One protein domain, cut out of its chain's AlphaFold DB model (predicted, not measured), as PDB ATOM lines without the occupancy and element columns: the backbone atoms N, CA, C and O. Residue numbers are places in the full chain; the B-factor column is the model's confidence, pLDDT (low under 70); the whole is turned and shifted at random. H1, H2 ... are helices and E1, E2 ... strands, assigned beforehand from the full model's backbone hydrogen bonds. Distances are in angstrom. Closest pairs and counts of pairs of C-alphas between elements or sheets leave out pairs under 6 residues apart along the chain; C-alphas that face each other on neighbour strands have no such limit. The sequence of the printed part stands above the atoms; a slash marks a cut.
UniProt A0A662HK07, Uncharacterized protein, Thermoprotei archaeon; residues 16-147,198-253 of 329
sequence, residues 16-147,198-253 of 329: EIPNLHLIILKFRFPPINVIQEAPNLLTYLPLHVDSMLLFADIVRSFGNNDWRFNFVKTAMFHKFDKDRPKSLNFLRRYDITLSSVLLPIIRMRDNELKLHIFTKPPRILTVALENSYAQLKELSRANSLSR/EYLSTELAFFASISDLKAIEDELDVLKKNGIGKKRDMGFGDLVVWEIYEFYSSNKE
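AT A GLANCE: This is residues 16 to 147 and 198 to 253 of the 329 residues of an uncharacterized protein of Thermoprotei archaeon (UniProt A0A662HK07). A closed barrel of seven strands makes the body, with helix H3 packed on its outside along E1 and E9. H1 begins close to the barrel at Val 49, crosses H3 and leads outward to H2, at the far side from the barrel, while the small hairpin E2 and E3 reaches away from the barrel on its own. The printed part has 188 residues with three named helices and nine named strands, in the order E1, E2, E3, H1, H2, E4, E5, E6, E7, E8, H3, E9, and its class is mixed, helices and strands. Round the mixed barrel run E1, E8, E4, E5, E6, E7, E9 and back to E1; E2 and E3 form a separate antiparallel sheet. The whole is compact, with a radius of gyration of the C-alphas of 17.1 A and spans of 46 by 42 by 33 A.

IN THESE COORDINATES: Find C-alpha 20 at (32.781, -7.288, 25.931); from there E1 runs through residues 20 to 27 over 22.6 A. Next come E2, residues 34 to 38, and E3, residues 41 to 44. H1, residues 49 to 62, begins at C-alpha 49 at (42.960, 0.415, 19.848) and is 20.4 A long, and H2 holds residues 68 to 77 over 14.0 A. After a long stretch, look for E4 at residues 103 to 109, E5 at 112 to 117, E6 at 123 to 130 over 22.6 A, and E7 at 133 to 141 over 24.6 A. Beyond the cut, E8 holds residues 203 to 209 over 20.3 A, and H3 holds residues 213 to 226 over 20.0 A. E9, residues 239 to 248, is the longest strand at 25.9 A and ends at C-alpha 248 at (29.272, -13.769, 24.511).

HOW THE PARTS SIT: Begin with E1: E8 lies on one side of it and E9 on the other, both antiparallel to it. Look at N 23 and O 206, 2.9 A apart, and at N 24 and O 243, also 2.9 A. E8 is antiparallel to E4, with N 103 and O 205 2.8 A apart. E4, E5, E6 and E7 form a meander, each strand the antiparallel neighbour of the one before: see N 106 and O 114 at 2.9 A, N 115 and O 125 at 2.9 A, and N 126 and O 138 at 2.8 A. E7 and E9 are parallel neighbours in the ring, with N 134 and O 246 2.8 A apart. E9 is staggered: residues 239 to 246 pair with E1, residues 246 to 248 with E7. H3 lies outside the barrel over E1 and E9, at a height over the sheet of 9.9 A, and runs along the strands at 17 degrees to E1 on the local plane. Its closest C-alphas to E9 are those of Lys 224 and Leu 239, 4.8 A apart. H1 touches H3 about perpendicular, at 81 degrees, the closest C-alphas being those of Ala 56 and Glu 219, 5.1 A apart. H1 is only just on the barrel, with 5 pairs of C-alphas within 10 A. H2 is near H1 but not on the barrel. The hairpin E2 and E3 has N 35 and O 43 2.9 A apart, and both its strands are apart from the barrel. In H1, H2 and H3 every O i to N i+4 pair is within hydrogen-bond range.

THE WHOLE: The two C-alphas farthest apart, those of Phe 77 and Asp 110, stand 50.4 A from each other. Residues 148 to 197 are not printed, and C-alphas 147 and 198 are 8.3 A apart across the cut. The links H2 to E4 and H3 to E9 are long; within the first, residues 90 to 91 pair antiparallel with residues 96 to 97. The mean pLDDT of the printed part is 85.4, and 31 residues are under 70, among them residues 69 to 76, 143 to 147 and 231 to 235.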
ATOM      1  N   GLU A  16      35.434 -13.651  32.997       86.44
ATOM      2  CA  GLU A  16      34.880 -13.006  31.813       86.44
ATOM      3  C   GLU A  16      34.931 -11.484  31.950       86.44
ATOM      4  O   GLU A  16      34.691 -10.911  33.015       86.44
ATOM      5  N   ILE A  17      35.251 -10.817  30.843       90.62
ATOM      6  CA  ILE A  17      35.234  -9.361  30.792       90.62
ATOM      7  C   ILE A  17      33.778  -8.908  30.583       90.62
ATOM      8  O   ILE A  17      33.180  -9.276  29.573       90.62
ATOM      9  N   PRO A  18      33.196  -8.086  31.474       89.44
ATOM     10  CA  PRO A  18      31.841  -7.579  31.302       89.44
ATOM     11  C   PRO A  18      31.761  -6.617  30.113       89.44
ATOM     12  O   PRO A  18      32.738  -5.932  29.787       89.44
ATOM     13  N   ASN A  19      30.581  -6.526  29.495       93.38
ATOM     14  CA  ASN A  19      30.298  -5.660  28.343       93.38
ATOM     15  C   ASN A  19      31.346  -5.792  27.226       93.38
ATOM     16  O   ASN A  19      31.766  -4.794  26.629       93.38
ATOM     17  N   LEU A  20      31.835  -7.010  26.996       96.12
ATOM     18  CA  LEU A  20      32.781  -7.288  25.931       96.12
ATOM     19  C   LEU A  20      32.057  -7.227  24.587       96.12
ATOM     20  O   LEU A  20      30.948  -7.729  24.437       96.12
ATOM     21  N   HIS A  21      32.699  -6.597  23.616       97.56
ATOM     22  CA  HIS A  21      32.215  -6.479  22.252       97.56
ATOM     23  C   HIS A  21      33.340  -6.837  21.286       97.56
ATOM     24  O   HIS A  21      34.524  -6.617  21.577       97.56
ATOM     25  N   LEU A  22      32.955  -7.361  20.129       97.69
ATOM     26  CA  LEU A  22      33.803  -7.466  18.954       97.69
ATOM     27  C   LEU A  22      33.450  -6.312  18.018       97.69
ATOM     28  O   LEU A  22      32.293  -6.149  17.641       97.69
ATOM     29  N   ILE A  23      34.449  -5.534  17.621       97.81
ATOM     30  CA  ILE A  23      34.274  -4.430  16.682       97.81
ATOM     31  C   ILE A  23      35.061  -4.747  15.423       97.81
ATOM     32  O   ILE A  23      36.259  -5.027  15.493       97.81
ATOM     33  N   ILE A  24      34.384  -4.694  14.280       96.88
ATOM     34  CA  ILE A  24      34.960  -4.901  12.952       96.88
ATOM     35  C   ILE A  24      35.138  -3.539  12.289       96.88
ATOM     36  O   ILE A  24      34.245  -2.697  12.314       96.88
ATOM     37  N   LEU A  25      36.307  -3.319  11.696       96.25
ATOM     38  CA  LEU A  25      36.700  -2.099  11.009       96.25
ATOM     39  C   LEU A  25      37.088  -2.434   9.570       96.25
ATOM     40  O   LEU A  25      37.998  -3.230   9.332       96.25
ATOM     41  N   LYS A  26      36.446  -1.765   8.615       93.38
ATOM     42  CA  LYS A  26      36.759  -1.869   7.192       93.38
ATOM     43  C   LYS A  26      37.451  -0.610   6.709       93.38
ATOM     44  O   LYS A  26      36.883   0.483   6.734       93.38
ATOM     45  N   PHE A  27      38.668  -0.777   6.231       88.38
ATOM     46  CA  PHE A  27      39.529   0.273   5.723       88.38
ATOM     47  C   PHE A  27      39.592   0.246   4.202       88.38
ATOM     48  O   PHE A  27      39.487  -0.803   3.577       88.38
ATOM     49  N   ARG A  28      39.854   1.400   3.589       82.69
ATOM     50  CA  ARG A  28      40.276   1.448   2.185       82.69
ATOM     51  C   ARG A  28      41.691   0.893   2.023       82.69
ATOM     52  O   ARG A  28      41.951   0.115   1.116       82.69
ATOM     53  N   PHE A  29      42.579   1.290   2.931       81.50
ATOM     54  CA  PHE A  29      43.895   0.694   3.147       81.50
ATOM     55  C   PHE A  29      44.150   0.634   4.653       81.50
ATOM     56  O   PHE A  29      43.859   1.618   5.342       81.50
ATOM     57  N   PRO A  30      44.695  -0.472   5.184       83.81
ATOM     58  CA  PRO A  30      44.889  -0.622   6.621       83.81
ATOM     59  C   PRO A  30      45.829   0.448   7.193       83.81
ATOM     60  O   PRO A  30      46.688   0.982   6.482       83.81
ATOM     61  N   PRO A  31      45.693   0.789   8.484       86.69
ATOM     62  CA  PRO A  31      46.601   1.719   9.133       86.69
ATOM     63  C   PRO A  31      48.013   1.127   9.217       86.69
ATOM     64  O   PRO A  31      48.209   0.004   9.676       86.69
ATOM     65  N   ILE A  32      49.025   1.910   8.835       80.25
ATOM     66  CA  ILE A  32      50.429   1.530   9.030       80.25
ATOM     67  C   ILE A  32      50.903   2.037  10.391       80.25
ATOM     68  O   ILE A  32      51.024   3.245  10.616       80.25
ATOM     69  N   ASN A  33      51.252   1.100  11.273       84.06
ATOM     70  CA  ASN A  33      51.929   1.373  12.532       84.06
ATOM     71  C   ASN A  33      53.285   0.668  12.543       84.06
ATOM     72  O   ASN A  33      53.355  -0.556  12.517       84.06
ATOM     73  N   VAL A  34      54.370   1.438  12.520       81.69
ATOM     74  CA  VAL A  34      55.719   0.908  12.291       81.69
ATOM     75  C   VAL A  34      56.745   1.550  13.212       81.69
ATOM     76  O   VAL A  34      56.662   2.741  13.523       81.69
ATOM     77  N   ILE A  35      57.744   0.760  13.598       79.69
ATOM     78  CA  ILE A  35      58.931   1.193  14.337       79.69
ATOM     79  C   ILE A  35      60.183   0.926  13.507       79.69
ATOM     80  O   ILE A  35      60.199   0.034  12.664       79.69
ATOM     81  N   GLN A  36      61.239   1.698  13.738       78.56
ATOM     82  CA  GLN A  36      62.525   1.451  13.100       78.56
ATOM     83  C   GLN A  36      63.176   0.187  13.676       78.56
ATOM     84  O   GLN A  36      63.420   0.113  14.876       78.56
ATOM     85  N   GLU A  37      63.448  -0.794  12.809       77.19
ATOM     86  CA  GLU A  37      64.183  -2.025  13.142       77.19
ATOM     87  C   GLU A  37      65.669  -1.878  12.794       77.19
ATOM     88  O   GLU A  37      66.530  -2.239  13.589       77.19
ATOM     89  N   ALA A  38      65.973  -1.306  11.625       74.75
ATOM     90  CA  ALA A  38      67.331  -1.046  11.146       74.75
ATOM     91  C   ALA A  38      67.352   0.211  10.243       74.75
ATOM     92  O   ALA A  38      66.289   0.763   9.928       74.75
ATOM     93  N   PRO A  39      68.527   0.724   9.818       72.25
ATOM     94  CA  PRO A  39      68.587   1.798   8.827       72.25
ATOM     95  C   PRO A  39      67.767   1.437   7.581       72.25
ATOM     96  O   PRO A  39      67.949   0.369   7.004       72.25
ATOM     97  N   ASN A  40      66.840   2.314   7.189       67.81
ATOM     98  CA  ASN A  40      65.924   2.120   6.054       67.81
ATOM     99  C   ASN A  40      65.006   0.881   6.137       67.81
ATOM    100  O   ASN A  40      64.370   0.539   5.140       67.81
ATOM    101  N   LEU A  41      64.890   0.237   7.306       72.06
ATOM    102  CA  LEU A  41      63.969  -0.872   7.551       72.06
ATOM    103  C   LEU A  41      63.076  -0.569   8.755       72.06
ATOM    104  O   LEU A  41      63.539  -0.440   9.892       72.06
ATOM    105  N   LEU A  42      61.778  -0.491   8.500       81.75
ATOM    106  CA  LEU A  42      60.751  -0.386   9.523       81.75
ATOM    107  C   LEU A  42      60.056  -1.739   9.687       81.75
ATOM    108  O   LEU A  42      59.819  -2.421   8.697       81.75
ATOM    109  N   THR A  43      59.691  -2.108  10.909       82.94
ATOM    110  CA  THR A  43      58.868  -3.289  11.201       82.94
ATOM    111  C   THR A  43      57.493  -2.855  11.675       82.94
ATOM    112  O   THR A  43      57.360  -1.892  12.436       82.94
ATOM    113  N   TYR A  44      56.467  -3.573  11.229       84.50
ATOM    114  CA  TYR A  44      55.098  -3.361  11.673       84.50
ATOM    115  C   TYR A  44      54.909  -3.741  13.148       84.50
ATOM    116  O   TYR A  44      55.375  -4.786  13.607       84.50
ATOM    117  N   LEU A  45      54.178  -2.901  13.878       86.25
ATOM    118  CA  LEU A  45      53.741  -3.149  15.245       86.25
ATOM    119  C   LEU A  45      52.208  -3.174  15.300       86.25
ATOM    120  O   LEU A  45      51.579  -2.233  14.813       86.25
ATOM    121  N   PRO A  46      51.597  -4.182  15.950       88.00
ATOM    122  CA  PRO A  46      50.157  -4.193  16.189       88.00
ATOM    123  C   PRO A  46      49.698  -2.886  16.843       88.00
ATOM    124  O   PRO A  46      50.321  -2.407  17.792       88.00
ATOM    125  N   LEU A  47      48.638  -2.283  16.308       91.38
ATOM    126  CA  LEU A  47      48.114  -1.004  16.784       91.38
ATOM    127  C   LEU A  47      47.196  -1.229  17.996       91.38
ATOM    128  O   LEU A  47      46.193  -1.933  17.881       91.38
ATOM    129  N   HIS A  48      47.501  -0.606  19.135       94.12
ATOM    130  CA  HIS A  48      46.616  -0.595  20.306       94.12
ATOM    131  C   HIS A  48      45.403   0.302  20.071       94.12
ATOM    132  O   HIS A  48      45.539   1.485  19.747       94.12
ATOM    133  N   VAL A  49      44.205  -0.260  20.237       94.69
ATOM    134  CA  VAL A  49      42.960   0.415  19.848       94.69
ATOM    135  C   VAL A  49      42.603   1.585  20.759       94.69
ATOM    136  O   VAL A  49      42.140   2.628  20.307       94.69
ATOM    137  N   ASP A  50      42.906   1.481  22.043       94.94
ATOM    138  CA  ASP A  50      42.735   2.593  22.973       94.94
ATOM    139  C   ASP A  50      43.530   3.848  22.575       94.94
ATOM    140  O   ASP A  50      43.102   4.954  22.890       94.94
ATOM    141  N   SER A  51      44.635   3.716  21.830       91.81
ATOM    142  CA  SER A  51      45.374   4.868  21.294       91.81
ATOM    143  C   SER A  51      44.595   5.610  20.212       91.81
ATOM    144  O   SER A  51      44.586   6.840  20.210       91.81
ATOM    145  N   MET A  52      43.946   4.887  19.291       91.81
ATOM    146  CA  MET A  52      43.140   5.528  18.244       91.81
ATOM    147  C   MET A  52      41.855   6.124  18.819       91.81
ATOM    148  O   MET A  52      41.491   7.241  18.462       91.81
ATOM    149  N   LEU A  53      41.214   5.434  19.762       94.62
ATOM    150  CA  LEU A  53      40.005   5.926  20.420       94.62
ATOM    151  C   LEU A  53      40.302   7.152  21.291       94.62
ATOM    152  O   LEU A  53      39.572   8.140  21.245       94.62
ATOM    153  N   LEU A  54      41.432   7.160  22.010       91.81
ATOM    154  CA  LEU A  54      41.863   8.342  22.760       91.81
ATOM    155  C   LEU A  54      42.121   9.525  21.821       91.81
ATOM    156  O   LEU A  54      41.730  10.648  22.133       91.81
ATOM    157  N   PHE A  55      42.761   9.286  20.673       88.19
ATOM    158  CA  PHE A  55      42.941  10.326  19.664       88.19
ATOM    159  C   PHE A  55      41.596  10.897  19.202       88.19
ATOM    160  O   PHE A  55      41.440  12.117  19.163       88.19
ATOM    161  N   ALA A  56      40.610  10.043  18.930       90.25
ATOM    162  CA  ALA A  56      39.271  10.470  18.544       90.25
ATOM    163  C   ALA A  56      38.588  11.325  19.626       90.25
ATOM    164  O   ALA A  56      38.076  12.407  19.326       90.25
ATOM    165  N   ASP A  57      38.645  10.908  20.896       88.56
ATOM    166  CA  ASP A  57      38.063  11.676  22.005       88.56
ATOM    167  C   ASP A  57      38.786  13.014  22.240       88.56
ATOM    168  O   ASP A  57      38.156  14.021  22.586       88.56
ATOM    169  N   ILE A  58      40.105  13.054  22.029       84.25
ATOM    170  CA  ILE A  58      40.885  14.294  22.047       84.25
ATOM    171  C   ILE A  58      40.397  15.206  20.922       84.25
ATOM    172  O   ILE A  58      39.892  16.284  21.220       84.25
ATOM    173  N   VAL A  59      40.466  14.773  19.659       82.00
ATOM    174  CA  VAL A  59      40.082  15.586  18.490       82.00
ATOM    175  C   VAL A  59      38.664  16.136  18.631       82.00
ATOM    176  O   VAL A  59      38.447  17.329  18.423       82.00
ATOM    177  N   ARG A  60      37.712  15.310  19.081       79.56
ATOM    178  CA  ARG A  60      36.328  15.736  19.331       79.56
ATOM    179  C   ARG A  60      36.238  16.877  20.346       79.56
ATOM    180  O   ARG A  60      35.445  17.793  20.169       79.56
ATOM    181  N   SER A  61      37.053  16.828  21.400       73.81
ATOM    182  CA  SER A  61      37.053  17.841  22.465       73.81
ATOM    183  C   SER A  61      37.631  19.187  22.011       73.81
ATOM    184  O   SER A  61      37.373  20.198  22.659       73.81
ATOM    185  N   PHE A  62      38.410  19.215  20.926       68.00
ATOM    186  CA  PHE A  62      39.083  20.424  20.449       68.00
ATOM    187  C   PHE A  62      38.278  21.230  19.421       68.00
ATOM    188  O   PHE A  62      38.548  22.420  19.262       68.00
ATOM    189  N   GLY A  63      37.271  20.652  18.760       64.06
ATOM    190  CA  GLY A  63      36.501  21.370  17.736       64.06
ATOM    191  C   GLY A  63      37.417  21.957  16.650       64.06
ATOM    192  O   GLY A  63      38.095  21.206  15.955       64.06
ATOM    193  N   ASN A  64      37.464  23.292  16.535       53.62
ATOM    194  CA  ASN A  64      38.329  24.023  15.591       53.62
ATOM    195  C   ASN A  64      39.761  24.280  16.097       53.62
ATOM    196  O   ASN A  64      40.589  24.797  15.346       53.62
ATOM    197  N   ASN A  65      40.068  23.967  17.357       61.25
ATOM    198  CA  ASN A  65      41.417  24.123  17.890       61.25
ATOM    199  C   ASN A  65      42.323  22.978  17.428       61.25
ATOM    200  O   ASN A  65      41.913  21.830  17.262       61.25
ATOM    201  N   ASP A  66      43.596  23.299  17.235       67.81
ATOM    202  CA  ASP A  66      44.563  22.359  16.695       67.81
ATOM    203  C   ASP A  66      45.068  21.384  17.773       67.81
ATOM    204  O   ASP A  66      45.909  21.716  18.612       67.81
ATOM    205  N   TRP A  67      44.574  20.142  17.722       69.44
ATOM    206  CA  TRP A  67      44.972  19.044  18.611       69.44
ATOM    207  C   TRP A  67      46.496  18.804  18.643       69.44
ATOM    208  O   TRP A  67      47.013  18.247  19.619       69.44
ATOM    209  N   ARG A  68      47.240  19.244  17.612       70.69
ATOM    210  CA  ARG A  68      48.701  19.103  17.529       70.69
ATOM    211  C   ARG A  68      49.422  19.841  18.658       70.69
ATOM    212  O   ARG A  68      50.466  19.364  19.095       70.69
ATOM    213  N   PHE A  69      48.871  20.937  19.190       66.56
ATOM    214  CA  PHE A  69      49.469  21.630  20.342       66.56
ATOM    215  C   PHE A  69      49.498  20.749  21.588       66.56
ATOM    216  O   PHE A  69      50.513  20.698  22.286       66.56
ATOM    217  N   ASN A  70      48.425  19.992  21.831       65.38
ATOM    218  CA  ASN A  70      48.391  19.039  22.932       65.38
ATOM    219  C   ASN A  70      49.341  17.869  22.691       65.38
ATOM    220  O   ASN A  70      50.047  17.477  23.611       65.38
ATOM    221  N   PHE A  71      49.452  17.381  21.452       66.81
ATOM    222  CA  PHE A  71      50.459  16.374  21.115       66.81
ATOM    223  C   PHE A  71      51.886  16.858  21.423       66.81
ATOM    224  O   PHE A  71      52.650  16.128  22.047       66.81
ATOM    225  N   VAL A  72      52.237  18.095  21.050       68.50
ATOM    226  CA  VAL A  72      53.560  18.683  21.335       68.50
ATOM    227  C   VAL A  72      53.775  18.868  22.838       68.50
ATOM    228  O   VAL A  72      54.815  18.466  23.357       68.50
ATOM    229  N   LYS A  73      52.789  19.413  23.559       67.69
ATOM    230  CA  LYS A  73      52.845  19.584  25.020       67.69
ATOM    231  C   LYS A  73      53.042  18.241  25.724       67.69
ATOM    232  O   LYS A  73      53.880  18.119  26.614       67.69
ATOM    233  N   THR A  74      52.308  17.220  25.298       68.19
ATOM    234  CA  THR A  74      52.424  15.858  25.807       68.19
ATOM    235  C   THR A  74      53.782  15.238  25.481       68.19
ATOM    236  O   THR A  74      54.406  14.656  26.365       68.19
ATOM    237  N   ALA A  75      54.272  15.397  24.249       66.38
ATOM    238  CA  ALA A  75      55.562  14.866  23.824       66.38
ATOM    239  C   ALA A  75      56.745  15.516  24.560       66.38
ATOM    240  O   ALA A  75      57.704  14.825  24.890       66.38
ATOM    241  N   MET A  76      56.679  16.824  24.833       67.88
ATOM    242  CA  MET A  76      57.763  17.552  25.502       67.88
ATOM    243  C   MET A  76      57.718  17.436  27.027       67.88
ATOM    244  O   MET A  76      58.755  17.260  27.660       67.88
ATOM    245  N   PHE A  77      56.533  17.535  27.633       74.69
ATOM    246  CA  PHE A  77      56.403  17.681  29.087       74.69
ATOM    247  C   PHE A  77      55.884  16.432  29.797       74.69
ATOM    248  O   PHE A  77      55.721  16.475  31.013       74.69
ATOM    249  N   HIS A  78      55.580  15.349  29.069       66.88
ATOM    250  CA  HIS A  78      54.966  14.132  29.621       66.88
ATOM    251  C   HIS A  78      53.698  14.423  30.453       66.88
ATOM    252  O   HIS A  78      53.339  13.684  31.366       66.88
ATOM    253  N   LYS A  79      53.002  15.525  30.142       69.69
ATOM    254  CA  LYS A  79      51.720  15.891  30.748       69.69
ATOM    255  C   LYS A  79      50.602  15.430  29.824       69.69
ATOM    256  O   LYS A  79      50.444  15.953  28.717       69.69
ATOM    257  N   PHE A  80      49.862  14.428  30.279       69.62
ATOM    258  CA  PHE A  80      48.741  13.838  29.556       69.62
ATOM    259  C   PHE A  80      47.443  14.400  30.137       69.62
ATOM    260  O   PHE A  80      47.059  14.033  31.243       69.62
ATOM    261  N   ASP A  81      46.773  15.293  29.404       70.12
ATOM    262  CA  ASP A  81      45.469  15.827  29.833       70.12
ATOM    263  C   ASP A  81      44.392  14.718  29.826       70.12
ATOM    264  O   ASP A  81      43.438  14.752  30.601       70.12
ATOM    265  N   LYS A  82      44.567  13.715  28.957       79.00
ATOM    266  CA  LYS A  82      43.812  12.460  28.912       79.00
ATOM    267  C   LYS A  82      44.746  11.323  28.508       79.00
ATOM    268  O   LYS A  82      45.533  11.476  27.577       79.00
ATOM    269  N   ASP A  83      44.629  10.185  29.178       83.69
ATOM    270  CA  ASP A  83      45.410   8.966  28.920       83.69
ATOM    271  C   ASP A  83      44.520   7.735  28.670       83.69
ATOM    272  O   ASP A  83      45.018   6.616  28.533       83.69
ATOM    273  N   ARG A  84      43.195   7.929  28.618       89.62
ATOM    274  CA  ARG A  84      42.184   6.879  28.441       89.62
ATOM    275  C   ARG A  84      41.015   7.406  27.593       89.62
ATOM    276  O   ARG A  84      40.575   8.531  27.844       89.62
ATOM    277  N   PRO A  85      40.515   6.637  26.609       92.62
ATOM    278  CA  PRO A  85      39.287   6.980  25.893       92.62
ATOM    279  C   PRO A  85      38.068   6.870  26.817       92.62
ATOM    280  O   PRO A  85      38.099   6.137  27.808       92.62
ATOM    281  N   LYS A  86      36.987   7.589  26.492       92.31
ATOM    282  CA  LYS A  86      35.764   7.604  27.318       92.31
ATOM    283  C   LYS A  86      34.881   6.380  27.093       92.31
ATOM    284  O   LYS A  86      34.087   6.038  27.964       92.31
ATOM    285  N   SER A  87      35.013   5.762  25.925       96.19
ATOM    286  CA  SER A  87      34.236   4.602  25.493       96.19
ATOM    287  C   SER A  87      34.606   3.291  26.187       96.19
ATOM    288  O   SER A  87      33.815   2.349  26.146       96.19
ATOM    289  N   LEU A  88      35.790   3.200  26.803       96.88
ATOM    290  CA  LEU A  88      36.328   1.938  27.305       96.88
ATOM    291  C   LEU A  88      36.292   1.834  28.828       96.88
ATOM    292  O   LEU A  88      36.709   2.740  29.554       96.88
ATOM    293  N   ASN A  89      35.938   0.642  29.308       96.00
ATOM    294  CA  ASN A  89      36.139   0.279  30.701       96.00
ATOM    295  C   ASN A  89      37.631   0.232  31.053       96.00
ATOM    296  O   ASN A  89      38.502  -0.110  30.245       96.00
ATOM    297  N   PHE A  90      37.910   0.548  32.314       93.12
ATOM    298  CA  PHE A  90      39.262   0.692  32.828       93.12
ATOM    299  C   PHE A  90      39.504  -0.228  34.027       93.12
ATOM    300  O   PHE A  90      38.799  -0.164  35.037       93.12
ATOM    301  N   LEU A  91      40.544  -1.055  33.936       92.25
ATOM    302  CA  LEU A  91      40.927  -1.992  34.981       92.25
ATOM    303  C   LEU A  91      42.019  -1.392  35.867       92.25
ATOM    304  O   LEU A  91      43.213  -1.482  35.582       92.25
ATOM    305  N   ARG A  92      41.583  -0.825  36.997       90.69
ATOM    306  CA  ARG A  92      42.445  -0.126  37.967       90.69
ATOM    307  C   ARG A  92      43.628  -0.959  38.458       90.69
ATOM    308  O   ARG A  92      44.704  -0.404  38.622       90.69
ATOM    309  N   ARG A  93      43.434  -2.267  38.675       88.38
ATOM    310  CA  ARG A  93      44.463  -3.172  39.222       88.38
ATOM    311  C   ARG A  93      45.741  -3.205  38.380       88.38
ATOM    312  O   ARG A  93      46.815  -3.317  38.951       88.38
ATOM    313  N   TYR A  94      45.613  -3.106  37.057       89.69
ATOM    314  CA  TYR A  94      46.734  -3.195  36.115       89.69
ATOM    315  C   TYR A  94      47.001  -1.876  35.375       89.69
ATOM    316  O   TYR A  94      47.785  -1.865  34.439       89.69
ATOM    317  N   ASP A  95      46.321  -0.791  35.760       91.31
ATOM    318  CA  ASP A  95      46.324   0.511  35.076       91.31
ATOM    319  C   ASP A  95      46.057   0.448  33.555       91.31
ATOM    320  O   ASP A  95      46.565   1.254  32.778       91.31
ATOM    321  N   ILE A  96      45.205  -0.486  33.112       93.06
ATOM    322  CA  ILE A  96      44.937  -0.722  31.683       93.06
ATOM    323  C   ILE A  96      43.518  -0.317  31.278       93.06
ATOM    324  O   ILE A  96      42.558  -0.468  32.039       93.06
ATOM    325  N   THR A  97      43.353   0.112  30.032       94.38
ATOM    326  CA  THR A  97      42.046   0.062  29.358       94.38
ATOM    327  C   THR A  97      41.748  -1.388  28.961       94.38
ATOM    328  O   THR A  97      42.655  -2.208  28.841       94.38
ATOM    329  N   LEU A  98      40.485  -1.754  28.776       95.38
ATOM    330  CA  LEU A  98      40.112  -3.117  28.390       95.38
ATOM    331  C   LEU A  98      39.825  -3.191  26.892       95.38
ATOM    332  O   LEU A  98      38.681  -3.323  26.473       95.38
ATOM    333  N   SER A  99      40.881  -3.124  26.086       97.19
ATOM    334  CA  SER A  99      40.825  -3.328  24.629       97.19
ATOM    335  C   SER A  99      42.013  -4.138  24.119       97.19
ATOM    336  O   SER A  99      43.112  -4.039  24.670       97.19
ATOM    337  N   SER A 100      41.836  -4.913  23.054       97.62
ATOM    338  CA  SER A 100      42.944  -5.571  22.363       97.62
ATOM    339  C   SER A 100      43.693  -4.603  21.435       97.62
ATOM    340  O   SER A 100      43.322  -3.439  21.255       97.62
ATOM    341  N   VAL A 101      44.767  -5.096  20.824       96.56
ATOM    342  CA  VAL A 101      45.279  -4.547  19.563       96.56
ATOM    343  C   VAL A 101      44.342  -4.889  18.401       96.56
ATOM    344  O   VAL A 101      43.478  -5.759  18.536       96.56
ATOM    345  N   LEU A 102      44.531  -4.227  17.259       95.38
ATOM    346  CA  LEU A 102      43.909  -4.642  16.002       95.38
ATOM    347  C   LEU A 102      44.408  -6.028  15.583       95.38
ATOM    348  O   LEU A 102      45.614  -6.275  15.530       95.38
ATOM    349  N   LEU A 103      43.465  -6.899  15.248       95.56
ATOM    350  CA  LEU A 103      43.666  -8.255  14.755       95.56
ATOM    351  C   LEU A 103      43.199  -8.314  13.299       95.56
ATOM    352  O   LEU A 103      42.084  -7.877  13.016       95.56
ATOM    353  N   PRO A 104      43.998  -8.834  12.359       93.25
ATOM    354  CA  PRO A 104      43.570  -8.894  10.978       93.25
ATOM    355  C   PRO A 104      42.568 -10.015  10.741       93.25
ATOM    356  O   PRO A 104      42.720 -11.127  11.256       93.25
ATOM    357  N   ILE A 105      41.559  -9.708   9.931       92.88
ATOM    358  CA  ILE A 105      40.588 -10.671   9.430       92.88
ATOM    359  C   ILE A 105      41.184 -11.293   8.169       92.88
ATOM    360  O   ILE A 105      41.444 -10.595   7.189       92.88
ATOM    361  N   ILE A 106      41.422 -12.606   8.201       86.56
ATOM    362  CA  ILE A 106      41.968 -13.354   7.053       86.56
ATOM    363  C   ILE A 106      40.836 -13.811   6.130       86.56
ATOM    364  O   ILE A 106      41.010 -13.952   4.923       86.56
ATOM    365  N   ARG A 107      39.669 -14.106   6.709       82.19
ATOM    366  CA  ARG A 107      38.508 -14.596   5.972       82.19
ATOM    367  C   ARG A 107      37.230 -14.331   6.753       82.19
ATOM    368  O   ARG A 107      37.174 -14.604   7.950       82.19
ATOM    369  N   MET A 108      36.209 -13.899   6.028       80.88
ATOM    370  CA  MET A 108      34.825 -13.840   6.476       80.88
ATOM    371  C   MET A 108      33.991 -14.672   5.494       80.88
ATOM    372  O   MET A 108      34.015 -14.405   4.292       80.88
ATOM    373  N   ARG A 109      33.345 -15.748   5.956       80.94
ATOM    374  CA  ARG A 109      32.401 -16.553   5.150       80.94
ATOM    375  C   ARG A 109      31.309 -17.109   6.040       80.94
ATOM    376  O   ARG A 109      31.622 -17.535   7.141       80.94
ATOM    377  N   ASP A 110      30.080 -17.144   5.534       77.81
ATOM    378  CA  ASP A 110      28.947 -17.829   6.170       77.81
ATOM    379  C   ASP A 110      28.797 -17.472   7.655       77.81
ATOM    380  O   ASP A 110      28.679 -18.351   8.505       77.81
ATOM    381  N   ASN A 111      28.860 -16.172   7.972       86.56
ATOM    382  CA  ASN A 111      28.784 -15.662   9.342       86.56
ATOM    383  C   ASN A 111      29.920 -16.128  10.275       86.56
ATOM    384  O   ASN A 111      29.820 -16.017  11.492       86.56
ATOM    385  N   GLU A 112      31.035 -16.614   9.736       91.50
ATOM    386  CA  GLU A 112      32.242 -16.921  10.494       91.50
ATOM    387  C   GLU A 112      33.383 -15.974  10.133       91.50
ATOM    388  O   GLU A 112      33.749 -15.791   8.967       91.50
ATOM    389  N   LEU A 113      33.983 -15.413  11.176       93.88
ATOM    390  CA  LEU A 113      35.120 -14.517  11.136       93.88
ATOM    391  C   LEU A 113      36.380 -15.251  11.594       93.88
ATOM    392  O   LEU A 113      36.419 -15.816  12.688       93.88
ATOM    393  N   LYS A 114      37.438 -15.218  10.781       94.12
ATOM    394  CA  LYS A 114      38.742 -15.808  11.115       94.12
ATOM    395  C   LYS A 114      39.776 -14.718  11.370       94.12
ATOM    396  O   LYS A 114      40.228 -14.058  10.432       94.12
ATOM    397  N   LEU A 115      40.158 -14.558  12.634       94.62
ATOM    398  CA  LEU A 115      41.130 -13.571  13.106       94.62
ATOM    399  C   LEU A 115      42.522 -14.190  13.237       94.62
ATOM    400  O   LEU A 115      42.681 -15.249  13.848       94.62
ATOM    401  N   HIS A 116      43.544 -13.520  12.706       92.75
ATOM    402  CA  HIS A 116      44.926 -13.973  12.850       92.75
ATOM    403  C   HIS A 116      45.527 -13.553  14.194       92.75
ATOM    404  O   HIS A 116      45.502 -12.378  14.566       92.75
ATOM    405  N   ILE A 117      46.159 -14.501  14.882       93.06
ATOM    406  CA  ILE A 117      46.892 -14.279  16.127       93.06
ATOM    407  C   ILE A 117      48.375 -14.598  15.885       93.06
ATOM    408  O   ILE A 117      48.744 -15.727  15.560       93.06
ATOM    409  N   PHE A 118      49.248 -13.604  16.081       88.88
ATOM    410  CA  PHE A 118      50.677 -13.663  15.726       88.88
ATOM    411  C   PHE A 118      51.557 -14.338  16.792       88.88
ATOM    412  O   PHE A 118      52.594 -13.813  17.218       88.88
ATOM    413  N   THR A 119      51.123 -15.515  17.233       89.44
ATOM    414  CA  THR A 119      51.876 -16.436  18.089       89.44
ATOM    415  C   THR A 119      52.942 -17.207  17.305       89.44
ATOM    416  O   THR A 119      53.078 -17.046  16.091       89.44
ATOM    417  N   LYS A 120      53.735 -18.043  17.990       85.25
ATOM    418  CA  LYS A 120      54.690 -18.954  17.337       85.25
ATOM    419  C   LYS A 120      54.443 -20.390  17.823       85.25
ATOM    420  O   LYS A 120      54.885 -20.721  18.921       85.25
ATOM    421  N   PRO A 121      53.784 -21.255  17.026       86.56
ATOM    422  CA  PRO A 121      53.276 -21.020  15.665       86.56
ATOM    423  C   PRO A 121      52.071 -20.053  15.619       86.56
ATOM    424  O   PRO A 121      51.408 -19.874  16.648       86.56
ATOM    425  N   PRO A 122      51.769 -19.428  14.461       89.38
ATOM    426  CA  PRO A 122      50.602 -18.559  14.321       89.38
ATOM    427  C   PRO A 122      49.295 -19.329  14.530       89.38
ATOM    428  O   PRO A 122      49.238 -20.554  14.365       89.38
ATOM    429  N   ARG A 123      48.240 -18.622  14.933       92.06
ATOM    430  CA  ARG A 123      46.935 -19.211  15.260       92.06
ATOM    431  C   ARG A 123      45.800 -18.448  14.597       92.06
ATOM    432  O   ARG A 123      45.925 -17.257  14.322       92.06
ATOM    433  N   ILE A 124      44.689 -19.139  14.378       93.56
ATOM    434  CA  ILE A 124      43.455 -18.568  13.843       93.56
ATOM    435  C   ILE A 124      42.379 -18.691  14.910       93.56
ATOM    436  O   ILE A 124      42.045 -19.798  15.330       93.56
ATOM    437  N   LEU A 125      41.858 -17.549  15.349       94.25
ATOM    438  CA  LEU A 125      40.705 -17.467  16.234       94.25
ATOM    439  C   LEU A 125      39.443 -17.361  15.373       94.25
ATOM    440  O   LEU A 125      39.273 -16.383  14.642       94.25
ATOM    441  N   THR A 126      38.576 -18.366  15.453       94.25
ATOM    442  CA  THR A 126      37.295 -18.402  14.743       94.25
ATOM    443  C   THR A 126      36.192 -17.857  15.645       94.25
ATOM    444  O   THR A 126      35.986 -18.349  16.759       94.25
ATOM    445  N   VAL A 127      35.465 -16.863  15.143       94.75
ATOM    446  CA  VAL A 127      34.323 -16.231  15.808       94.75
ATOM    447  C   VAL A 127      33.091 -16.387  14.921       94.75
ATOM    448  O   VAL A 127      33.148 -16.066  13.739       94.75
ATOM    449  N   ALA A 128      31.987 -16.886  15.466       93.88
ATOM    450  CA  ALA A 128      30.694 -16.857  14.794       93.88
ATOM    451  C   ALA A 128      30.007 -15.515  15.023       93.88
ATOM    452  O   ALA A 128      30.076 -14.979  16.127       93.88
ATOM    453  N   LEU A 129      29.347 -15.005  13.992       93.44
ATOM    454  CA  LEU A 129      28.567 -13.779  13.995       93.44
ATOM    455  C   LEU A 129      27.096 -14.146  13.803       93.44
ATOM    456  O   LEU A 129      26.696 -14.624  12.750       93.44
ATOM    457  N   GLU A 130      26.269 -13.938  14.812       88.50
ATOM    458  CA  GLU A 130      24.843 -14.250  14.752       88.50
ATOM    459  C   GLU A 130      24.046 -12.982  15.032       88.50
ATOM    460  O   GLU A 130      23.960 -12.523  16.169       88.50
ATOM    461  N   ASN A 131      23.448 -12.403  13.989       85.62
ATOM    462  CA  ASN A 131      22.759 -11.112  14.068       85.62
ATOM    463  C   ASN A 131      23.683 -10.022  14.648       85.62
ATOM    464  O   ASN A 131      24.661  -9.652  14.012       85.62
ATOM    465  N   SER A 132      23.384  -9.521  15.848       87.88
ATOM    466  CA  SER A 132      24.158  -8.514  16.582       87.88
ATOM    467  C   SER A 132      25.158  -9.109  17.582       87.88
ATOM    468  O   SER A 132      25.716  -8.376  18.398       87.88
ATOM    469  N   TYR A 133      25.373 -10.427  17.551       92.44
ATOM    470  CA  TYR A 133      26.185 -11.151  18.523       92.44
ATOM    471  C   TYR A 133      27.414 -11.800  17.897       92.44
ATOM    472  O   TYR A 133      27.399 -12.224  16.745       92.44
ATOM    473  N   ALA A 134      28.474 -11.912  18.689       94.06
ATOM    474  CA  ALA A 134      29.701 -12.607  18.348       94.06
ATOM    475  C   ALA A 134      30.048 -13.654  19.419       94.06
ATOM    476  O   ALA A 134      29.980 -13.376  20.618       94.06
ATOM    477  N   GLN A 135      30.456 -14.850  18.992       92.88
ATOM    478  CA  GLN A 135      30.773 -15.969  19.884       92.88
ATOM    479  C   GLN A 135      32.054 -16.689  19.454       92.88
ATOM    480  O   GLN A 135      32.245 -17.002  18.278       92.88
ATOM    481  N   LEU A 136      32.934 -17.007  20.410       91.81
ATOM    482  CA  LEU A 136      34.122 -17.824  20.134       91.81
ATOM    483  C   LEU A 136      33.735 -19.260  19.805       91.81
ATOM    484  O   LEU A 136      33.078 -19.928  20.603       91.81
ATOM    485  N   LYS A 137      34.223 -19.750  18.666       90.56
ATOM    486  CA  LYS A 137      34.069 -21.150  18.266       90.56
ATOM    487  C   LYS A 137      35.327 -21.958  18.532       90.56
ATOM    488  O   LYS A 137      35.267 -22.994  19.182       90.56
ATOM    489  N   GLU A 138      36.465 -21.491  18.028       90.69
ATOM    490  CA  GLU A 138      37.672 -22.313  17.955       90.69
ATOM    491  C   GLU A 138      38.940 -21.455  17.943       90.69
ATOM    492  O   GLU A 138      38.939 -20.325  17.454       90.69
ATOM    493  N   LEU A 139      40.046 -22.024  18.423       91.69
ATOM    494  CA  LEU A 139      41.393 -21.522  18.170       91.69
ATOM    495  C   LEU A 139      42.269 -22.642  17.602       91.69
ATOM    496  O   LEU A 139      42.736 -23.515  18.333       91.69
ATOM    497  N   SER A 140      42.549 -22.575  16.306       90.69
ATOM    498  CA  SER A 140      43.366 -23.561  15.594       90.69
ATOM    499  C   SER A 140      44.768 -23.028  15.297       90.69
ATOM    500  O   SER A 140      45.031 -21.821  15.327       90.69
ATOM    501  N   ARG A 141      45.719 -23.933  15.039       89.25
ATOM    502  CA  ARG A 141      47.040 -23.549  14.515       89.25
ATOM    503  C   ARG A 141      46.899 -23.179  13.039       89.25
ATOM    504  O   ARG A 141      46.227 -23.882  12.292       89.25
ATOM    505  N   ALA A 142      47.551 -22.100  12.621       83.88
ATOM    506  CA  ALA A 142      47.670 -21.770  11.209       83.88
ATOM    507  C   ALA A 142      48.770 -22.636  10.576       83.88
ATOM    508  O   ALA A 142      49.867 -22.748  11.124       83.88
ATOM    509  N   ASN A 143      48.483 -23.227   9.414       68.75
ATOM    510  CA  ASN A 143      49.452 -24.036   8.666       68.75
ATOM    511  C   ASN A 143      50.398 -23.191   7.794       68.75
ATOM    512  O   ASN A 143      51.332 -23.732   7.208       68.75
ATOM    513  N   SER A 144      50.171 -21.878   7.682       59.97
ATOM    514  CA  SER A 144      51.019 -20.989   6.893       59.97
ATOM    515  C   SER A 144      52.257 -20.543   7.677       59.97
ATOM    516  O   SER A 144      52.196 -20.144   8.842       59.97
ATOM    517  N   LEU A 145      53.409 -20.572   7.002       53.91
ATOM    518  CA  LEU A 145      54.584 -19.816   7.423       53.91
ATOM    519  C   LEU A 145      54.228 -18.334   7.290       53.91
ATOM    520  O   LEU A 145      53.942 -17.885   6.184       53.91
ATOM    521  N   SER A 146      54.223 -17.595   8.402       59.62
ATOM    522  CA  SER A 146      53.969 -16.150   8.415       59.62
ATOM    523  C   SER A 146      54.836 -15.464   7.357       59.62
ATOM    524  O   SER A 146      56.062 -15.393   7.516       59.62
ATOM    525  N   ARG A 147      54.222 -14.994   6.271       66.44
ATOM    526  CA  ARG A 147      54.926 -14.317   5.188       66.44
ATOM    527  C   ARG A 147      55.049 -12.842   5.533       66.44
ATOM    528  O   ARG A 147      54.153 -12.240   6.123       66.44
ATOM    529  N   GLU A 198      49.125 -10.643   6.556       84.25
ATOM    530  CA  GLU A 198      47.767 -10.579   7.098       84.25
ATOM    531  C   GLU A 198      47.385  -9.159   7.556       84.25
ATOM    532  O   GLU A 198      46.220  -8.781   7.473       84.25
ATOM    533  N   TYR A 199      48.345  -8.319   7.971       82.94
ATOM    534  CA  TYR A 199      48.086  -6.902   8.292       82.94
ATOM    535  C   TYR A 199      47.922  -6.006   7.055       82.94
ATOM    536  O   TYR A 199      47.639  -4.818   7.203       82.94
ATOM    537  N   LEU A 200      48.074  -6.553   5.844       80.69
ATOM    538  CA  LEU A 200      47.648  -5.898   4.606       80.69
ATOM    539  C   LEU A 200      46.147  -6.079   4.338       80.69
ATOM    540  O   LEU A 200      45.633  -5.460   3.407       80.69
ATOM    541  N   SER A 201      45.441  -6.871   5.157       83.19
ATOM    542  CA  SER A 201      43.983  -6.979   5.100       83.19
ATOM    543  C   SER A 201      43.324  -5.615   5.303       83.19
ATOM    544  O   SER A 201      43.718  -4.824   6.160       83.19
ATOM    545  N   THR A 202      42.292  -5.344   4.510       87.44
ATOM    546  CA  THR A 202      41.454  -4.146   4.649       87.44
ATOM    547  C   THR A 202      40.443  -4.271   5.777       87.44
ATOM    548  O   THR A 202      39.845  -3.274   6.170       87.44
ATOM    549  N   GLU A 203      40.274  -5.465   6.336       92.62
ATOM    550  CA  GLU A 203      39.339  -5.737   7.415       92.62
ATOM    551  C   GLU A 203      40.123  -6.151   8.660       92.62
ATOM    552  O   GLU A 203      40.877  -7.126   8.671       92.62
ATOM    553  N   LEU A 204      39.968  -5.371   9.725       94.81
ATOM    554  CA  LEU A 204      40.609  -5.602  11.014       94.81
ATOM    555  C   LEU A 204      39.525  -5.623  12.089       94.81
ATOM    556  O   LEU A 204      38.527  -4.921  11.976       94.81
ATOM    557  N   ALA A 205      39.729  -6.383  13.155       97.00
ATOM    558  CA  ALA A 205      38.822  -6.411  14.289       97.00
ATOM    559  C   ALA A 205      39.559  -6.193  15.606       97.00
ATOM    560  O   ALA A 205      40.777  -6.355  15.697       97.00
ATOM    561  N   PHE A 206      38.820  -5.843  16.647       97.88
ATOM    562  CA  PHE A 206      39.345  -5.812  18.003       97.88
ATOM    563  C   PHE A 206      38.267  -6.148  19.025       97.88
ATOM    564  O   PHE A 206      37.073  -5.984  18.780       97.88
ATOM    565  N   PHE A 207      38.721  -6.592  20.192       97.81
ATOM    566  CA  PHE A 207      37.880  -6.819  21.355       97.81
ATOM    567  C   PHE A 207      37.968  -5.623  22.290       97.81
ATOM    568  O   PHE A 207      39.066  -5.123  22.553       97.81
ATOM    569  N   ALA A 208      36.835  -5.174  22.817       97.81
ATOM    570  CA  ALA A 208      36.797  -4.080  23.778       97.81
ATOM    571  C   ALA A 208      35.669  -4.246  24.792       97.81
ATOM    572  O   ALA A 208      34.554  -4.614  24.442       97.81
ATOM    573  N   SER A 209      35.961  -3.941  26.055       97.12
ATOM    574  CA  SER A 209      34.943  -3.771  27.086       97.12
ATOM    575  C   SER A 209      34.448  -2.334  27.057       97.12
ATOM    576  O   SER A 209      35.202  -1.406  27.372       97.12
ATOM    577  N   ILE A 210      33.191  -2.158  26.666       97.06
ATOM    578  CA  ILE A 210      32.596  -0.847  26.412       97.06
ATOM    579  C   ILE A 210      31.935  -0.320  27.695       97.06
ATOM    580  O   ILE A 210      31.116  -1.000  28.320       97.06
ATOM    581  N   SER A 211      32.303   0.898  28.099       96.44
ATOM    582  CA  SER A 211      31.660   1.637  29.197       96.44
ATOM    583  C   SER A 211      30.495   2.500  28.721       96.44
ATOM    584  O   SER A 211      29.539   2.699  29.465       96.44
ATOM    585  N   ASP A 212      30.586   3.026  27.499       96.56
ATOM    586  CA  ASP A 212      29.584   3.892  26.880       96.56
ATOM    587  C   ASP A 212      29.527   3.596  25.374       96.56
ATOM    588  O   ASP A 212      30.465   3.905  24.633       96.56
ATOM    589  N   LEU A 213      28.430   2.962  24.941       95.94
ATOM    590  CA  LEU A 213      28.227   2.558  23.549       95.94
ATOM    591  C   LEU A 213      28.160   3.772  22.617       95.94
ATOM    592  O   LEU A 213      28.811   3.798  21.578       95.94
ATOM    593  N   LYS A 214      27.467   4.835  23.025       97.00
ATOM    594  CA  LYS A 214      27.367   6.049  22.215       97.00
ATOM    595  C   LYS A 214      28.728   6.730  22.069       97.00
ATOM    596  O   LYS A 214      29.063   7.249  21.008       97.00
ATOM    597  N   ALA A 215      29.540   6.715  23.128       96.25
ATOM    598  CA  ALA A 215      30.891   7.256  23.054       96.25
ATOM    599  C   ALA A 215      31.785   6.478  22.077       96.25
ATOM    600  O   ALA A 215      32.592   7.119  21.404       96.25
ATOM    601  N   ILE A 216      31.660   5.143  21.978       97.12
ATOM    602  CA  ILE A 216      32.447   4.384  20.992       97.12
ATOM    603  C   ILE A 216      32.003   4.698  19.562       97.12
ATOM    604  O   ILE A 216      32.859   4.878  18.701       97.12
ATOM    605  N   GLU A 217      30.698   4.836  19.316       97.38
ATOM    606  CA  GLU A 217      30.150   5.182  17.998       97.38
ATOM    607  C   GLU A 217      30.654   6.560  17.551       97.38
ATOM    608  O   GLU A 217      31.212   6.705  16.462       97.38
ATOM    609  N   ASP A 218      30.573   7.556  18.440       95.94
ATOM    610  CA  ASP A 218      31.088   8.903  18.194       95.94
ATOM    611  C   ASP A 218      32.601   8.897  17.900       95.94
ATOM    612  O   ASP A 218      33.075   9.593  16.998       95.94
ATOM    613  N   GLU A 219      33.389   8.143  18.678       95.81
ATOM    614  CA  GLU A 219      34.837   8.026  18.486       95.81
ATOM    615  C   GLU A 219      35.169   7.349  17.141       95.81
ATOM    616  O   GLU A 219      36.033   7.837  16.408       95.81
ATOM    617  N   LEU A 220      34.453   6.287  16.763       96.81
ATOM    618  CA  LEU A 220      34.613   5.608  15.473       96.81
ATOM    619  C   LEU A 220      34.232   6.511  14.291       96.81
ATOM    620  O   LEU A 220      34.939   6.532  13.280       96.81
ATOM    621  N   ASP A 221      33.191   7.332  14.420       95.44
ATOM    622  CA  ASP A 221      32.808   8.311  13.399       95.44
ATOM    623  C   ASP A 221      33.823   9.448  13.251       95.44
ATOM    624  O   ASP A 221      34.086   9.934  12.141       95.44
ATOM    625  N   VAL A 222      34.456   9.864  14.349       91.81
ATOM    626  CA  VAL A 222      35.594  10.787  14.297       91.81
ATOM    627  C   VAL A 222      36.777  10.134  13.578       91.81
ATOM    628  O   VAL A 222      37.404  10.795  12.745       91.81
ATOM    629  N   LEU A 223      37.062   8.852  13.826       92.06
ATOM    630  CA  LEU A 223      38.116   8.108  13.122       92.06
ATOM    631  C   LEU A 223      37.806   7.907  11.638       92.06
ATOM    632  O   LEU A 223      38.709   8.035  10.818       92.06
ATOM    633  N   LYS A 224      36.544   7.700  11.259       90.75
ATOM    634  CA  LYS A 224      36.104   7.682   9.855       90.75
ATOM    635  C   LYS A 224      36.433   9.001   9.149       90.75
ATOM    636  O   LYS A 224      36.944   9.020   8.033       90.75
ATOM    637  N   LYS A 225      36.223  10.136   9.825       87.06
ATOM    638  CA  LYS A 225      36.524  11.471   9.274       87.06
ATOM    639  C   LYS A 225      38.016  11.792   9.246       87.06
ATOM    640  O   LYS A 225      38.469  12.408   8.283       87.06
ATOM    641  N   ASN A 226      38.774  11.378  10.264       83.38
ATOM    642  CA  ASN A 226      40.169  11.795  10.477       83.38
ATOM    643  C   ASN A 226      41.222  10.749  10.084       83.38
ATOM    644  O   ASN A 226      42.376  11.104   9.860       83.38
ATOM    645  N   GLY A 227      40.828   9.490   9.892       83.69
ATOM    646  CA  GLY A 227      41.715   8.367   9.605       83.69
ATOM    647  C   GLY A 227      42.474   7.885  10.843       83.69
ATOM    648  O   GLY A 227      42.484   8.531  11.891       83.69
ATOM    649  N   ILE A 228      43.121   6.728  10.709       85.38
ATOM    650  CA  ILE A 228      43.879   6.065  11.773       85.38
ATOM    651  C   ILE A 228      45.354   5.946  11.364       85.38
ATOM    652  O   ILE A 228      45.690   5.417  10.311       85.38
ATOM    653  N   GLY A 229      46.270   6.383  12.228       77.44
ATOM    654  CA  GLY A 229      47.710   6.222  12.003       77.44
ATOM    655  C   GLY A 229      48.340   7.303  11.115       77.44
ATOM    656  O   GLY A 229      47.919   8.458  11.109       77.44
ATOM    657  N   LYS A 230      49.440   6.953  10.433       70.19
ATOM    658  CA  LYS A 230      50.251   7.887   9.628       70.19
ATOM    659  C   LYS A 230      49.937   7.754   8.134       70.19
ATOM    660  O   LYS A 230      49.489   6.709   7.685       70.19
ATOM    661  N   LYS A 231      50.295   8.789   7.360       69.62
ATOM    662  CA  LYS A 231      50.225   8.818   5.884       69.62
ATOM    663  C   LYS A 231      48.804   8.704   5.303       69.62
ATOM    664  O   LYS A 231      48.604   8.080   4.265       69.62
ATOM    665  N   ARG A 232      47.826   9.368   5.934       63.34
ATOM    666  CA  ARG A 232      46.467   9.524   5.376       63.34
ATOM    667  C   ARG A 232      46.473  10.231   4.019       63.34
ATOM    668  O   ARG A 232      45.661   9.908   3.163       63.34
ATOM    669  N   ASP A 233      47.397  11.165   3.796       59.84
ATOM    670  CA  ASP A 233      47.607  11.802   2.487       59.84
ATOM    671  C   ASP A 233      47.932  10.785   1.379       59.84
ATOM    672  O   ASP A 233      47.722  11.066   0.205       59.84
ATOM    673  N   MET A 234      48.376   9.585   1.762       63.44
ATOM    674  CA  MET A 234      48.591   8.430   0.894       63.44
ATOM    675  C   MET A 234      47.501   7.347   1.052       63.44
ATOM    676  O   MET A 234      47.735   6.194   0.712       63.44
ATOM    677  N   GLY A 235      46.329   7.673   1.600       66.62
ATOM    678  CA  GLY A 235      45.174   6.769   1.703       66.62
ATOM    679  C   GLY A 235      45.224   5.708   2.811       66.62
ATOM    680  O   GLY A 235      44.258   4.961   2.953       66.62
ATOM    681  N   PHE A 236      46.294   5.629   3.608       77.25
ATOM    682  CA  PHE A 236      46.406   4.652   4.699       77.25
ATOM    683  C   PHE A 236      45.531   4.993   5.902       77.25
ATOM    684  O   PHE A 236      45.429   6.154   6.303       77.25
ATOM    685  N   GLY A 237      44.954   3.951   6.505       84.94
ATOM    686  CA  GLY A 237      44.117   4.057   7.696       84.94
ATOM    687  C   GLY A 237      42.806   4.803   7.471       84.94
ATOM    688  O   GLY A 237      42.217   5.299   8.430       84.94
ATOM    689  N   ASP A 238      42.363   4.910   6.220       86.50
ATOM    690  CA  ASP A 238      41.078   5.500   5.856       86.50
ATOM    691  C   ASP A 238      39.953   4.511   6.196       86.50
ATOM    692  O   ASP A 238      39.709   3.551   5.461       86.50
ATOM    693  N   LEU A 239      39.334   4.700   7.364       91.38
ATOM    694  CA  LEU A 239      38.227   3.882   7.855       91.38
ATOM    695  C   LEU A 239      36.960   4.212   7.058       91.38
ATOM    696  O   LEU A 239      36.560   5.368   6.972       91.38
ATOM    697  N   VAL A 240      36.311   3.193   6.496       90.75
ATOM    698  CA  VAL A 240      35.128   3.332   5.632       90.75
ATOM    699  C   VAL A 240      33.862   2.916   6.374       90.75
ATOM    700  O   VAL A 240      32.860   3.638   6.357       90.75
ATOM    701  N   VAL A 241      33.906   1.759   7.035       94.50
ATOM    702  CA  VAL A 241      32.771   1.159   7.750       94.50
ATOM    703  C   VAL A 241      33.264   0.566   9.063       94.50
ATOM    704  O   VAL A 241      34.408   0.120   9.156       94.50
ATOM    705  N   TRP A 242      32.396   0.575  10.065       96.88
ATOM    706  CA  TRP A 242      32.596  -0.116  11.325       96.88
ATOM    707  C   TRP A 242      31.300  -0.827  11.726       96.88
ATOM    708  O   TRP A 242      30.213  -0.369  11.378       96.88
ATOM    709  N   GLU A 243      31.428  -1.945  12.434       95.81
ATOM    710  CA  GLU A 243      30.316  -2.743  12.959       95.81
ATOM    711  C   GLU A 243      30.642  -3.191  14.386       95.81
ATOM    712  O   GLU A 243      31.794  -3.517  14.683       95.81
ATOM    713  N   ILE A 244      29.641  -3.202  15.267       97.00
ATOM    714  CA  ILE A 244      29.787  -3.567  16.681       97.00
ATOM    715  C   ILE A 244      28.887  -4.767  16.964       97.00
ATOM    716  O   ILE A 244      27.689  -4.720  16.702       97.00
ATOM    717  N   TYR A 245      29.475  -5.815  17.535       96.81
ATOM    718  CA  TYR A 245      28.785  -7.031  17.944       96.81
ATOM    719  C   TYR A 245      28.957  -7.226  19.449       96.81
ATOM    720  O   TYR A 245      30.083  -7.201  19.961       96.81
ATOM    721  N   GLU A 246      27.855  -7.445  20.163       96.06
ATOM    722  CA  GLU A 246      27.898  -7.889  21.557       96.06
ATOM    723  C   GLU A 246      28.576  -9.258  21.629       96.06
ATOM    724  O   GLU A 246      28.271 -10.155  20.845       96.06
ATOM    725  N   PHE A 247      29.520  -9.434  22.549       93.19
ATOM    726  CA  PHE A 247      30.336 -10.640  22.590       93.19
ATOM    727  C   PHE A 247      29.976 -11.526  23.780       93.19
ATOM    728  O   PHE A 247      30.139 -11.128  24.934       93.19
ATOM    729  N   TYR A 248      29.567 -12.762  23.495       83.69
ATOM    730  CA  TYR A 248      29.272 -13.769  24.511       83.69
ATOM    731  C   TYR A 248      30.382 -14.812  24.587       83.69
ATOM    732  O   TYR A 248      30.682 -15.525  23.627       83.69
ATOM    733  N   SER A 249      30.962 -14.951  25.776       67.38
ATOM    734  CA  SER A 249      31.948 -15.987  26.082       67.38
ATOM    735  C   SER A 249      31.265 -17.223  26.679       67.38
ATOM    736  O   SER A 249      31.511 -17.582  27.818       67.38
ATOM    737  N   SER A 250      30.399 -17.907  25.935       59.56
ATOM    738  CA  SER A 250      29.684 -19.087  26.464       59.56
ATOM    739  C   SER A 250      30.528 -20.370  26.522       59.56
ATOM    740  O   SER A 250      30.115 -21.354  27.141       59.56
ATOM    741  N   ASN A 251      31.708 -20.397  25.890       68.38
ATOM    742  CA  ASN A 251      32.539 -21.595  25.812       68.38
ATOM    743  C   ASN A 251      33.586 -21.642  26.944       68.38
ATOM    744  O   ASN A 251      34.551 -20.884  26.958       68.38
ATOM    745  N   LYS A 252      33.462 -22.597  27.878       74.06
ATOM    746  CA  LYS A 252      34.466 -22.807  28.945       74.06
ATOM    747  C   LYS A 252      35.840 -23.232  28.404       74.06
ATOM    748  O   LYS A 252      36.867 -23.067  29.079       74.06
ATOM    749  N   GLU A 253      35.882 -23.781  27.194       87.12
ATOM    750  CA  GLU A 253      37.114 -24.216  26.547       87.12
ATOM    751  C   GLU A 253      37.917 -23.056  25.981       87.12
ATOM    752  O   GLU A 253      39.136 -23.149  25.983       87.12
TER     753      GLU A 253